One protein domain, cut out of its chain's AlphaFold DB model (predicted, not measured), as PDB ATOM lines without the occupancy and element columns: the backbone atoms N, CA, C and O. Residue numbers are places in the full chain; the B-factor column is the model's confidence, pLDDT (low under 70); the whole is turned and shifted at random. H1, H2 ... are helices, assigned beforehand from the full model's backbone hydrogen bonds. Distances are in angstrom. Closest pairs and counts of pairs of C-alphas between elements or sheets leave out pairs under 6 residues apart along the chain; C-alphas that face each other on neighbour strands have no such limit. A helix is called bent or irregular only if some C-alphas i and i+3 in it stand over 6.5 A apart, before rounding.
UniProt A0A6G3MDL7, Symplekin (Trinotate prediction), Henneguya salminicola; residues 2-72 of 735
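This is residues 2 to 72 of the 735 residues of the protein "Symplekin (Trinotate prediction)" of Henneguya salminicola (UniProt A0A6G3MDL7). Four helices run to and fro in a small up-and-down bundle: the hairpin of H1 and H2 is followed by the hairpin of H3 and H4, with H1 and H4 at opposite sides and H2 and H3 between them. The helices run roughly along the longest span, and H3 has a kink partway and meets H2 only where the chain turns from one hairpin into the other. The printed part has 71 residues with four named helices, in the order H1, H2, H3, H4, and no named strand; its class is all helix. The whole is compact, with a radius of gyration of the C-alphas of 11.2 A, and the C-alphas span 30 by 26 by 17 A.

Start at the first printed residue, with H1, residues 2 to 17, and go on to H2, residues 20 to 36, which forms a helical hairpin with H1. H1 and H2 touch, run opposite ways and stand at a shallow tilt of 25 degrees; their closest C-alphas, those of Ile 15 and Gln 23, are 4.4 A apart. Next comes H3, residues 38 to 53, which only just touches H2, with 3 pairs of C-alphas within 8 A, and only at the corner by their link. Look there at residues 34 to 35 of H2 and 40 to 41 of H3: the closest C-alphas are those of Leu 34 and Ile 41, 5.8 A apart. H1 and H3 are near each other, with 12 pairs of C-alphas within 10 A but none within 8 A. Then find H4, residues 58 to 71, which forms a helical hairpin with H3: the two touch, run opposite ways at a shallow tilt of 21 degrees, and come closest at the C-alphas of Phe 52 and Arg 58, 5.0 A apart. H4 also touches H2, through residues 28 to 35 of H2 alone, with the C-alphas of Cys 31 and Phe 64 closest at 6.8 A. H2 and H4 run the same way, at a shallow tilt of 1 degree. H2 is the hub, touching the three other helices, while H1 and H4 are apart. In the backbone, every O i to N i+4 pair of H1, H2 and H4 is within hydrogen-bond range; in H3 it is 4 of 12, beside 10 of 13 O i to N i+3 pairs.

Find C-alpha 2 at (23.491, 53.199, -0.204); from there H1 runs 22.5 A, from first to last C-alpha, to Asn 17, with z rising to 21.870. H2 begins at C-alpha 20, at (13.020, 50.471, 25.410), and runs 24.6 A to Ser 36, where z has fallen to 1.346. H3 begins at Pro 38 and runs 24.3 A to Glu 53; it is irregular, with C-alphas 43 and 46 standing 7.5 A apart, and has a kink of 58 degrees near residue 45. H4 begins at Arg 58 and runs 20.3 A to C-alpha 71, at (3.162, 43.639, -0.172).

The two C-alphas farthest apart are those of Asp 19 and Asp 72, 31.4 A, and from the first printed C-alpha to the last it is 22.0 A. The printed part has no cut, and the links from H1 to H2, H2 to H3 and H3 to H4 are tight, with 2, 1 and 4 residues between the helices. In the B-factor column of this predicted model you will find a mean pLDDT of 83.3 for the printed part, and no printed residue is under 70.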
ATOM      1  N   ASP A   2      22.518  53.210  -1.311       72.31
ATOM      2  CA  ASP A   2      23.491  53.199  -0.204       72.31
ATOM      3  C   ASP A   2      23.057  54.052   1.006       72.31
ATOM      4  O   ASP A   2      22.993  53.534   2.110       72.31
ATOM      5  N   GLU A   3      22.562  55.284   0.806       77.69
ATOM      6  CA  GLU A   3      22.023  56.105   1.917       77.69
ATOM      7  C   GLU A   3      20.818  55.477   2.648       77.69
ATOM      8  O   GLU A   3      20.576  55.753   3.822       77.69
ATOM      9  N   ILE A   4      20.023  54.652   1.957       79.06
ATOM     10  CA  ILE A   4      18.852  53.984   2.548       79.06
ATOM     11  C   ILE A   4      19.308  52.774   3.360       79.06
ATOM     12  O   ILE A   4      18.790  52.550   4.451       79.06
ATOM     13  N   VAL A   5      20.278  52.022   2.837       81.38
ATOM     14  CA  VAL A   5      20.925  50.899   3.524       81.38
ATOM     15  C   VAL A   5      21.610  51.395   4.796       81.38
ATOM     16  O   VAL A   5      21.287  50.909   5.876       81.38
ATOM     17  N   ASP A   6      22.404  52.465   4.708       83.06
ATOM     18  CA  ASP A   6      23.056  53.087   5.866       83.06
ATOM     19  C   ASP A   6      22.034  53.564   6.905       83.06
ATOM     20  O   ASP A   6      22.232  53.431   8.114       83.06
ATOM     21  N   ARG A   7      20.901  54.116   6.461       86.00
ATOM     22  CA  ARG A   7      19.824  54.533   7.367       86.00
ATOM     23  C   ARG A   7      19.150  53.344   8.055       86.00
ATOM     24  O   ARG A   7      18.822  53.456   9.234       86.00
ATOM     25  N   ILE A   8      18.935  52.233   7.350       84.38
ATOM     26  CA  ILE A   8      18.375  51.000   7.927       84.38
ATOM     27  C   ILE A   8      19.352  50.407   8.942       84.38
ATOM     28  O   ILE A   8      18.939  50.097  10.056       84.38
ATOM     29  N   ASP A   9      20.634  50.314   8.599       84.81
ATOM     30  CA  ASP A   9      21.661  49.738   9.470       84.81
ATOM     31  C   ASP A   9      21.866  50.584  10.736       84.81
ATOM     32  O   ASP A   9      21.948  50.041  11.839       84.81
ATOM     33  N   ASN A  10      21.828  51.916  10.619       85.56
ATOM     34  CA  ASN A  10      21.845  52.812  11.779       85.56
ATOM     35  C   ASN A  10      20.621  52.616  12.687       85.56
ATOM     36  O   ASN A  10      20.761  52.607  13.908       85.56
ATOM     37  N   LEU A  11      19.425  52.434  12.115       84.69
ATOM     38  CA  LEU A  11      18.205  52.175  12.889       84.69
ATOM     39  C   LEU A  11      18.211  50.783  13.538       84.69
ATOM     40  O   LEU A  11      17.713  50.622  14.648       84.69
ATOM     41  N   LEU A  12      18.786  49.773  12.886       84.69
ATOM     42  CA  LEU A  12      18.994  48.453  13.489       84.69
ATOM     43  C   LEU A  12      19.947  48.546  14.683       84.69
ATOM     44  O   LEU A  12      19.654  48.001  15.747       84.69
ATOM     45  N   PHE A  13      21.035  49.302  14.534       85.00
ATOM     46  CA  PHE A  13      21.998  49.527  15.603       85.00
ATOM     47  C   PHE A  13      21.381  50.254  16.807       85.00
ATOM     48  O   PHE A  13      21.671  49.893  17.950       85.00
ATOM     49  N   THR A  14      20.508  51.245  16.593       83.56
ATOM     50  CA  THR A  14      19.814  51.914  17.707       83.56
ATOM     51  C   THR A  14      18.810  50.990  18.392       83.56
ATOM     52  O   THR A  14      18.707  51.010  19.615       83.56
ATOM     53  N   ILE A  15      18.112  50.124  17.652       83.94
ATOM     54  CA  ILE A  15      17.191  49.139  18.244       83.94
ATOM     55  C   ILE A  15      17.943  48.119  19.115       83.94
ATOM     56  O   ILE A  15      17.415  47.694  20.141       83.94
ATOM     57  N   GLU A  16      19.168  47.738  18.751       83.50
ATOM     58  CA  GLU A  16      19.973  46.797  19.542       83.50
ATOM     59  C   GLU A  16      20.543  47.410  20.829       83.50
ATOM     60  O   GLU A  16      20.689  46.698  21.823       83.50
ATOM     61  N   ASN A  17      20.850  48.712  20.831       82.31
ATOM     62  CA  ASN A  17      21.685  49.326  21.870       82.31
ATOM     63  C   ASN A  17      20.994  50.388  22.741       82.31
ATOM     64  O   ASN A  17      21.565  50.785  23.756       82.31
ATOM     65  N   CYS A  18      19.802  50.864  22.374       79.94
ATOM     66  CA  CYS A  18      19.107  51.926  23.110       79.94
ATOM     67  C   CYS A  18      18.061  51.408  24.112       79.94
ATOM     68  O   CYS A  18      17.699  50.230  24.123       79.94
ATOM     69  N   ASP A  19      17.539  52.327  24.929       78.75
ATOM     70  CA  ASP A  19      16.460  52.081  25.888       78.75
ATOM     71  C   ASP A  19      15.122  51.762  25.204       78.75
ATOM     72  O   ASP A  19      14.852  52.139  24.065       78.75
ATOM     73  N   SER A  20      14.229  51.107  25.943       75.25
ATOM     74  CA  SER A  20      13.020  50.471  25.410       75.25
ATOM     75  C   SER A  20      12.063  51.422  24.651       75.25
ATOM     76  O   SER A  20      11.510  51.082  23.599       75.25
ATOM     77  N   TYR A  21      11.972  52.687  25.079       78.12
ATOM     78  CA  TYR A  21      11.227  53.732  24.364       78.12
ATOM     79  C   TYR A  21      11.856  54.105  23.008       78.12
ATOM     80  O   TYR A  21      11.148  54.243  22.005       78.12
ATOM     81  N   GLU A  22      13.181  54.239  22.955       80.25
ATOM     82  CA  GLU A  22      13.915  54.556  21.727       80.25
ATOM     83  C   GLU A  22      13.926  53.372  20.757       80.25
ATOM     84  O   GLU A  22      13.776  53.584  19.551       80.25
ATOM     85  N   GLN A  23      13.993  52.135  21.267       83.25
ATOM     86  CA  GLN A  23      13.817  50.914  20.469       83.25
ATOM     87  C   GLN A  23      12.455  50.913  19.772       83.25
ATOM     88  O   GLN A  23      12.350  50.665  18.572       83.25
ATOM     89  N   SER A  24      11.401  51.247  20.518       82.62
ATOM     90  CA  SER A  24      10.028  51.297  20.017       82.62
ATOM     91  C   SER A  24       9.843  52.350  18.919       82.62
ATOM     92  O   SER A  24       9.209  52.053  17.906       82.62
ATOM     93  N   SER A  25      10.400  53.551  19.094       85.44
ATOM     94  CA  SER A  25      10.340  54.640  18.105       85.44
ATOM     95  C   SER A  25      11.184  54.342  16.860       85.44
ATOM     96  O   SER A  25      10.717  54.495  15.730       85.44
ATOM     97  N   SER A  26      12.410  53.845  17.055       84.94
ATOM     98  CA  SER A  26      13.321  53.480  15.963       84.94
ATOM     99  C   SER A  26      12.757  52.336  15.121       84.94
ATOM    100  O   SER A  26      12.874  52.359  13.898       84.94
ATOM    101  N   PHE A  27      12.070  51.374  15.750       86.62
ATOM    102  CA  PHE A  27      11.394  50.288  15.040       86.62
ATOM    103  C   PHE A  27      10.248  50.789  14.152       86.62
ATOM    104  O   PHE A  27      10.102  50.302  13.033       86.62
ATOM    105  N   ASP A  28       9.460  51.777  14.596       86.19
ATOM    106  CA  ASP A  28       8.399  52.363  13.761       86.19
ATOM    107  C   ASP A  28       8.989  53.068  12.532       86.19
ATOM    108  O   ASP A  28       8.537  52.835  11.410       86.19
ATOM    109  N   GLN A  29      10.048  53.862  12.725       85.69
ATOM    110  CA  GLN A  29      10.748  54.536  11.626       85.69
ATOM    111  C   GLN A  29      11.357  53.535  10.641       85.69
ATOM    112  O   GLN A  29      11.274  53.716   9.427       85.69
ATOM    113  N   LEU A  30      11.942  52.454  11.156       86.00
ATOM    114  CA  LEU A  30      12.484  51.380  10.337       86.00
ATOM    115  C   LEU A  30      11.378  50.678   9.534       86.00
ATOM    116  O   LEU A  30      11.560  50.425   8.342       86.00
ATOM    117  N   CYS A  31      10.213  50.424  10.139       84.31
ATOM    118  CA  CYS A  31       9.062  49.854   9.438       84.31
ATOM    119  C   CYS A  31       8.599  50.760   8.289       84.31
ATOM    120  O   CYS A  31       8.367  50.264   7.190       84.31
ATOM    121  N   GLU A  32       8.503  52.074   8.507       85.88
ATOM    122  CA  GLU A  32       8.110  53.032   7.463       85.88
ATOM    123  C   GLU A  32       9.098  53.060   6.289       85.88
ATOM    124  O   GLU A  32       8.684  53.045   5.124       85.88
ATOM    125  N   VAL A  33      10.404  53.051   6.576       85.00
ATOM    126  CA  VAL A  33      11.456  53.042   5.547       85.00
ATOM    127  C   VAL A  33      11.411  51.756   4.719       85.00
ATOM    128  O   VAL A  33      11.550  51.814   3.495       85.00
ATOM    129  N   LEU A  34      11.178  50.610   5.361       83.25
ATOM    130  CA  LEU A  34      11.105  49.309   4.693       83.25
ATOM    131  C   LEU A  34       9.829  49.134   3.873       83.25
ATOM    132  O   LEU A  34       9.897  48.678   2.737       83.25
ATOM    133  N   VAL A  35       8.678  49.553   4.401       81.81
ATOM    134  CA  VAL A  35       7.400  49.549   3.669       81.81
ATOM    135  C   VAL A  35       7.480  50.443   2.426       81.81
ATOM    136  O   VAL A  35       6.902  50.118   1.392       81.81
ATOM    137  N   SER A  36       8.242  51.538   2.493       83.12
ATOM    138  CA  SER A  36       8.478  52.424   1.346       83.12
ATOM    139  C   SER A  36       9.438  51.833   0.302       83.12
ATOM    140  O   SER A  36       9.435  52.283  -0.842       83.12
ATOM    141  N   ASN A  37      10.251  50.833   0.668       81.56
ATOM    142  CA  ASN A  37      11.282  50.228  -0.184       81.56
ATOM    143  C   ASN A  37      11.180  48.687  -0.173       81.56
ATOM    144  O   ASN A  37      11.983  48.016   0.485       81.56
ATOM    145  N   PRO A  38      10.222  48.100  -0.919       74.62
ATOM    146  CA  PRO A  38       9.878  46.678  -0.825       74.62
ATOM    147  C   PRO A  38      11.037  45.724  -1.151       74.62
ATOM    148  O   PRO A  38      11.152  44.663  -0.542       74.62
ATOM    149  N   SER A  39      11.957  46.124  -2.034       78.44
ATOM    150  CA  SER A  39      13.149  45.343  -2.396       78.44
ATOM    151  C   SER A  39      14.103  45.079  -1.228       78.44
ATOM    152  O   SER A  39      14.826  44.088  -1.242       78.44
ATOM    153  N   SER A  40      14.110  45.944  -0.209       79.69
ATOM    154  CA  SER A  40      14.969  45.785   0.971       79.69
ATOM    155  C   SER A  40      14.345  44.865   2.023       79.69
ATOM    156  O   SER A  40      15.051  44.360   2.894       79.69
ATOM    157  N   ILE A  41      13.032  44.616   1.963       81.06
ATOM    158  CA  ILE A  41      12.336  43.851   3.002       81.06
ATOM    159  C   ILE A  41      12.852  42.412   3.034       81.06
ATOM    160  O   ILE A  41      13.193  41.925   4.106       81.06
ATOM    161  N   THR A  42      12.984  41.749   1.884       78.62
ATOM    162  CA  THR A  42      13.447  40.351   1.797       78.62
ATOM    163  C   THR A  42      14.842  40.141   2.395       78.62
ATOM    164  O   THR A  42      15.099  39.099   2.995       78.62
ATOM    165  N   VAL A  43      15.720  41.144   2.295       83.19
ATOM    166  CA  VAL A  43      17.087  41.109   2.838       83.19
ATOM    167  C   VAL A  43      17.085  41.220   4.364       83.19
ATOM    168  O   VAL A  43      17.757  40.449   5.049       83.19
ATOM    169  N   TYR A  44      16.304  42.153   4.914       82.19
ATOM    170  CA  TYR A  44      16.328  42.472   6.345       82.19
ATOM    171  C   TYR A  44      15.286  41.718   7.179       82.19
ATOM    172  O   TYR A  44      15.385  41.708   8.408       82.19
ATOM    173  N   PHE A  45      14.315  41.045   6.551       83.12
ATOM    174  CA  PHE A  45      13.177  40.419   7.230       83.12
ATOM    175  C   PHE A  45      13.607  39.504   8.385       83.12
ATOM    176  O   PHE A  45      13.160  39.684   9.515       83.12
ATOM    177  N   LYS A  46      14.553  38.587   8.144       81.88
ATOM    178  CA  LYS A  46      15.050  37.648   9.168       81.88
ATOM    179  C   LYS A  46      15.705  38.333  10.360       81.88
ATOM    180  O   LYS A  46      15.555  37.851  11.481       81.88
ATOM    181  N   ASN A  47      16.413  39.437  10.133       82.00
ATOM    182  CA  ASN A  47      17.042  40.195  11.212       82.00
ATOM    183  C   ASN A  47      15.970  40.856  12.085       82.00
ATOM    184  O   ASN A  47      16.066  40.817  13.307       82.00
ATOM    185  N   LEU A  48      14.888  41.345  11.474       83.31
ATOM    186  CA  LEU A  48      13.779  41.973  12.196       83.31
ATOM    187  C   LEU A  48      12.971  40.996  13.042       83.31
ATOM    188  O   LEU A  48      12.501  41.356  14.120       83.31
ATOM    189  N   LEU A  49      12.849  39.746  12.592       84.50
ATOM    190  CA  LEU A  49      12.181  38.702  13.366       84.50
ATOM    191  C   LEU A  49      12.897  38.400  14.696       84.50
ATOM    192  O   LEU A  49      12.237  37.996  15.654       84.50
ATOM    193  N   ARG A  50      14.216  38.637  14.794       84.50
ATOM    194  CA  ARG A  50      14.989  38.425  16.035       84.50
ATOM    195  C   ARG A  50      14.544  39.350  17.164       84.50
ATOM    196  O   ARG A  50      14.503  38.934  18.317       84.50
ATOM    197  N   PHE A  51      14.099  40.563  16.836       85.06
ATOM    198  CA  PHE A  51      13.611  41.522  17.829       85.06
ATOM    199  C   PHE A  51      12.298  41.105  18.499       85.06
ATOM    200  O   PHE A  51      11.837  41.773  19.422       85.06
ATOM    201  N   PHE A  52      11.693  39.980  18.100       85.44
ATOM    202  CA  PHE A  52      10.516  39.436  18.773       85.44
ATOM    203  C   PHE A  52      10.802  39.009  20.220       85.44
ATOM    204  O   PHE A  52       9.891  38.935  21.052       85.44
ATOM    205  N   GLU A  53      12.065  38.767  20.572       83.44
ATOM    206  CA  GLU A  53      12.443  38.518  21.963       83.44
ATOM    207  C   GLU A  53      12.121  39.722  22.863       83.44
ATOM    208  O   GLU A  53      11.661  39.526  23.996       83.44
ATOM    209  N   ILE A  54      12.203  40.943  22.322       84.06
ATOM    210  CA  ILE A  54      11.920  42.196  23.026       84.06
ATOM    211  C   ILE A  54      10.400  42.342  23.227       84.06
ATOM    212  O   ILE A  54       9.648  42.492  22.258       84.06
ATOM    213  N   PRO A  55       9.898  42.320  24.477       82.56
ATOM    214  CA  PRO A  55       8.465  42.227  24.767       82.56
ATOM    215  C   PRO A  55       7.649  43.406  24.229       82.56
ATOM    216  O   PRO A  55       6.500  43.217  23.828       82.56
ATOM    217  N   GLU A  56       8.239  44.598  24.190       83.19
ATOM    218  CA  GLU A  56       7.597  45.832  23.725       83.19
ATOM    219  C   GLU A  56       7.410  45.864  22.203       83.19
ATOM    220  O   GLU A  56       6.443  46.442  21.703       83.19
ATOM    221  N   LEU A  57       8.281  45.170  21.464       87.19
ATOM    222  CA  LEU A  57       8.247  45.122  20.004       87.19
ATOM    223  C   LEU A  57       7.356  44.000  19.465       87.19
ATOM    224  O   LEU A  57       6.917  44.079  18.322       87.19
ATOM    225  N   ARG A  58       6.998  42.988  20.267       89.38
ATOM    226  CA  ARG A  58       6.222  41.810  19.812       89.38
ATOM    227  C   ARG A  58       4.945  42.160  19.053       89.38
ATOM    228  O   ARG A  58       4.665  41.579  18.007       89.38
ATOM    229  N   GLU A  59       4.152  43.104  19.560       87.94
ATOM    230  CA  GLU A  59       2.914  43.520  18.885       87.94
ATOM    231  C   GLU A  59       3.181  44.310  17.603       87.94
ATOM    232  O   GLU A  59       2.420  44.180  16.642       87.94
ATOM    233  N   LYS A  60       4.250  45.110  17.588       87.56
ATOM    234  CA  LYS A  60       4.667  45.880  16.415       87.56
ATOM    235  C   LYS A  60       5.187  44.962  15.317       87.56
ATOM    236  O   LYS A  60       4.756  45.096  14.183       87.56
ATOM    237  N   ILE A  61       5.993  43.965  15.671       90.38
ATOM    238  CA  ILE A  61       6.516  42.954  14.746       90.38
ATOM    239  C   ILE A  61       5.376  42.161  14.105       90.38
ATOM    240  O   ILE A  61       5.379  41.964  12.897       90.38
ATOM    241  N   ILE A  62       4.347  41.768  14.864       90.25
ATOM    242  CA  ILE A  62       3.180  41.073  14.286       90.25
ATOM    243  C   ILE A  62       2.443  41.962  13.273       90.25
ATOM    244  O   ILE A  62       2.060  41.482  12.208       90.25
ATOM    245  N   LYS A  63       2.264  43.254  13.574       88.94
ATOM    246  CA  LYS A  63       1.671  44.212  12.622       88.94
ATOM    247  C   LYS A  63       2.568  44.453  11.409       88.94
ATOM    248  O   LYS A  63       2.054  44.599  10.310       88.94
ATOM    249  N   PHE A  64       3.881  44.473  11.599       88.75
ATOM    250  CA  PHE A  64       4.844  44.599  10.514       88.75
ATOM    251  C   PHE A  64       4.783  43.385   9.577       88.75
ATOM    252  O   PHE A  64       4.672  43.545   8.365       88.75
ATOM    253  N   ILE A  65       4.727  42.167  10.130       89.38
ATOM    254  CA  ILE A  65       4.514  40.935   9.354       89.38
ATOM    255  C   ILE A  65       3.188  40.995   8.591       89.38
ATOM    256  O   ILE A  65       3.142  40.607   7.424       89.38
ATOM    257  N   GLU A  66       2.118  41.501   9.217       88.19
ATOM    258  CA  GLU A  66       0.841  41.743   8.536       88.19
ATOM    259  C   GLU A  66       1.042  42.633   7.304       88.19
ATOM    260  O   GLU A  66       0.588  42.271   6.225       88.19
ATOM    261  N   THR A  67       1.743  43.763   7.433       86.31
ATOM    262  CA  THR A  67       1.973  44.683   6.311       86.31
ATOM    263  C   THR A  67       2.871  44.092   5.227       86.31
ATOM    264  O   THR A  67       2.535  44.203   4.051       86.31
ATOM    265  N   CYS A  68       3.958  43.406   5.590       84.62
ATOM    266  CA  CYS A  68       4.887  42.820   4.622       84.62
ATOM    267  C   CYS A  68       4.233  41.708   3.798       84.62
ATOM    268  O   CYS A  68       4.376  41.688   2.580       84.62
ATOM    269  N   CYS A  69       3.448  40.833   4.440       83.31
ATOM    270  CA  CYS A  69       2.716  39.765   3.753       83.31
ATOM    271  C   CYS A  69       1.676  40.290   2.748       83.31
ATOM    272  O   CYS A  69       1.258  39.553   1.861       83.31
ATOM    273  N   MET A  70       1.216  41.537   2.897       79.38
ATOM    274  CA  MET A  70       0.281  42.168   1.956       79.38
ATOM    275  C   MET A  70       1.008  42.795   0.756       79.38
ATOM    276  O   MET A  70       0.349  43.126  -0.226       79.38
ATOM    277  N   MET A  71       2.333  42.977   0.841       76.00
ATOM    278  CA  MET A  71       3.162  43.639  -0.172       76.00
ATOM    279  C   MET A  71       3.954  42.659  -1.041       76.00
ATOM    280  O   MET A  71       4.008  42.857  -2.251       76.00
ATOM    281  N   ASP A  72       4.554  41.621  -0.452       73.12
ATOM    282  CA  ASP A  72       5.408  40.664  -1.170       73.12
ATOM    283  C   ASP A  72       5.094  39.217  -0.763       73.12
ATOM    284  O   ASP A  72       4.993  38.872   0.419       73.12
TER     285      ASP A  72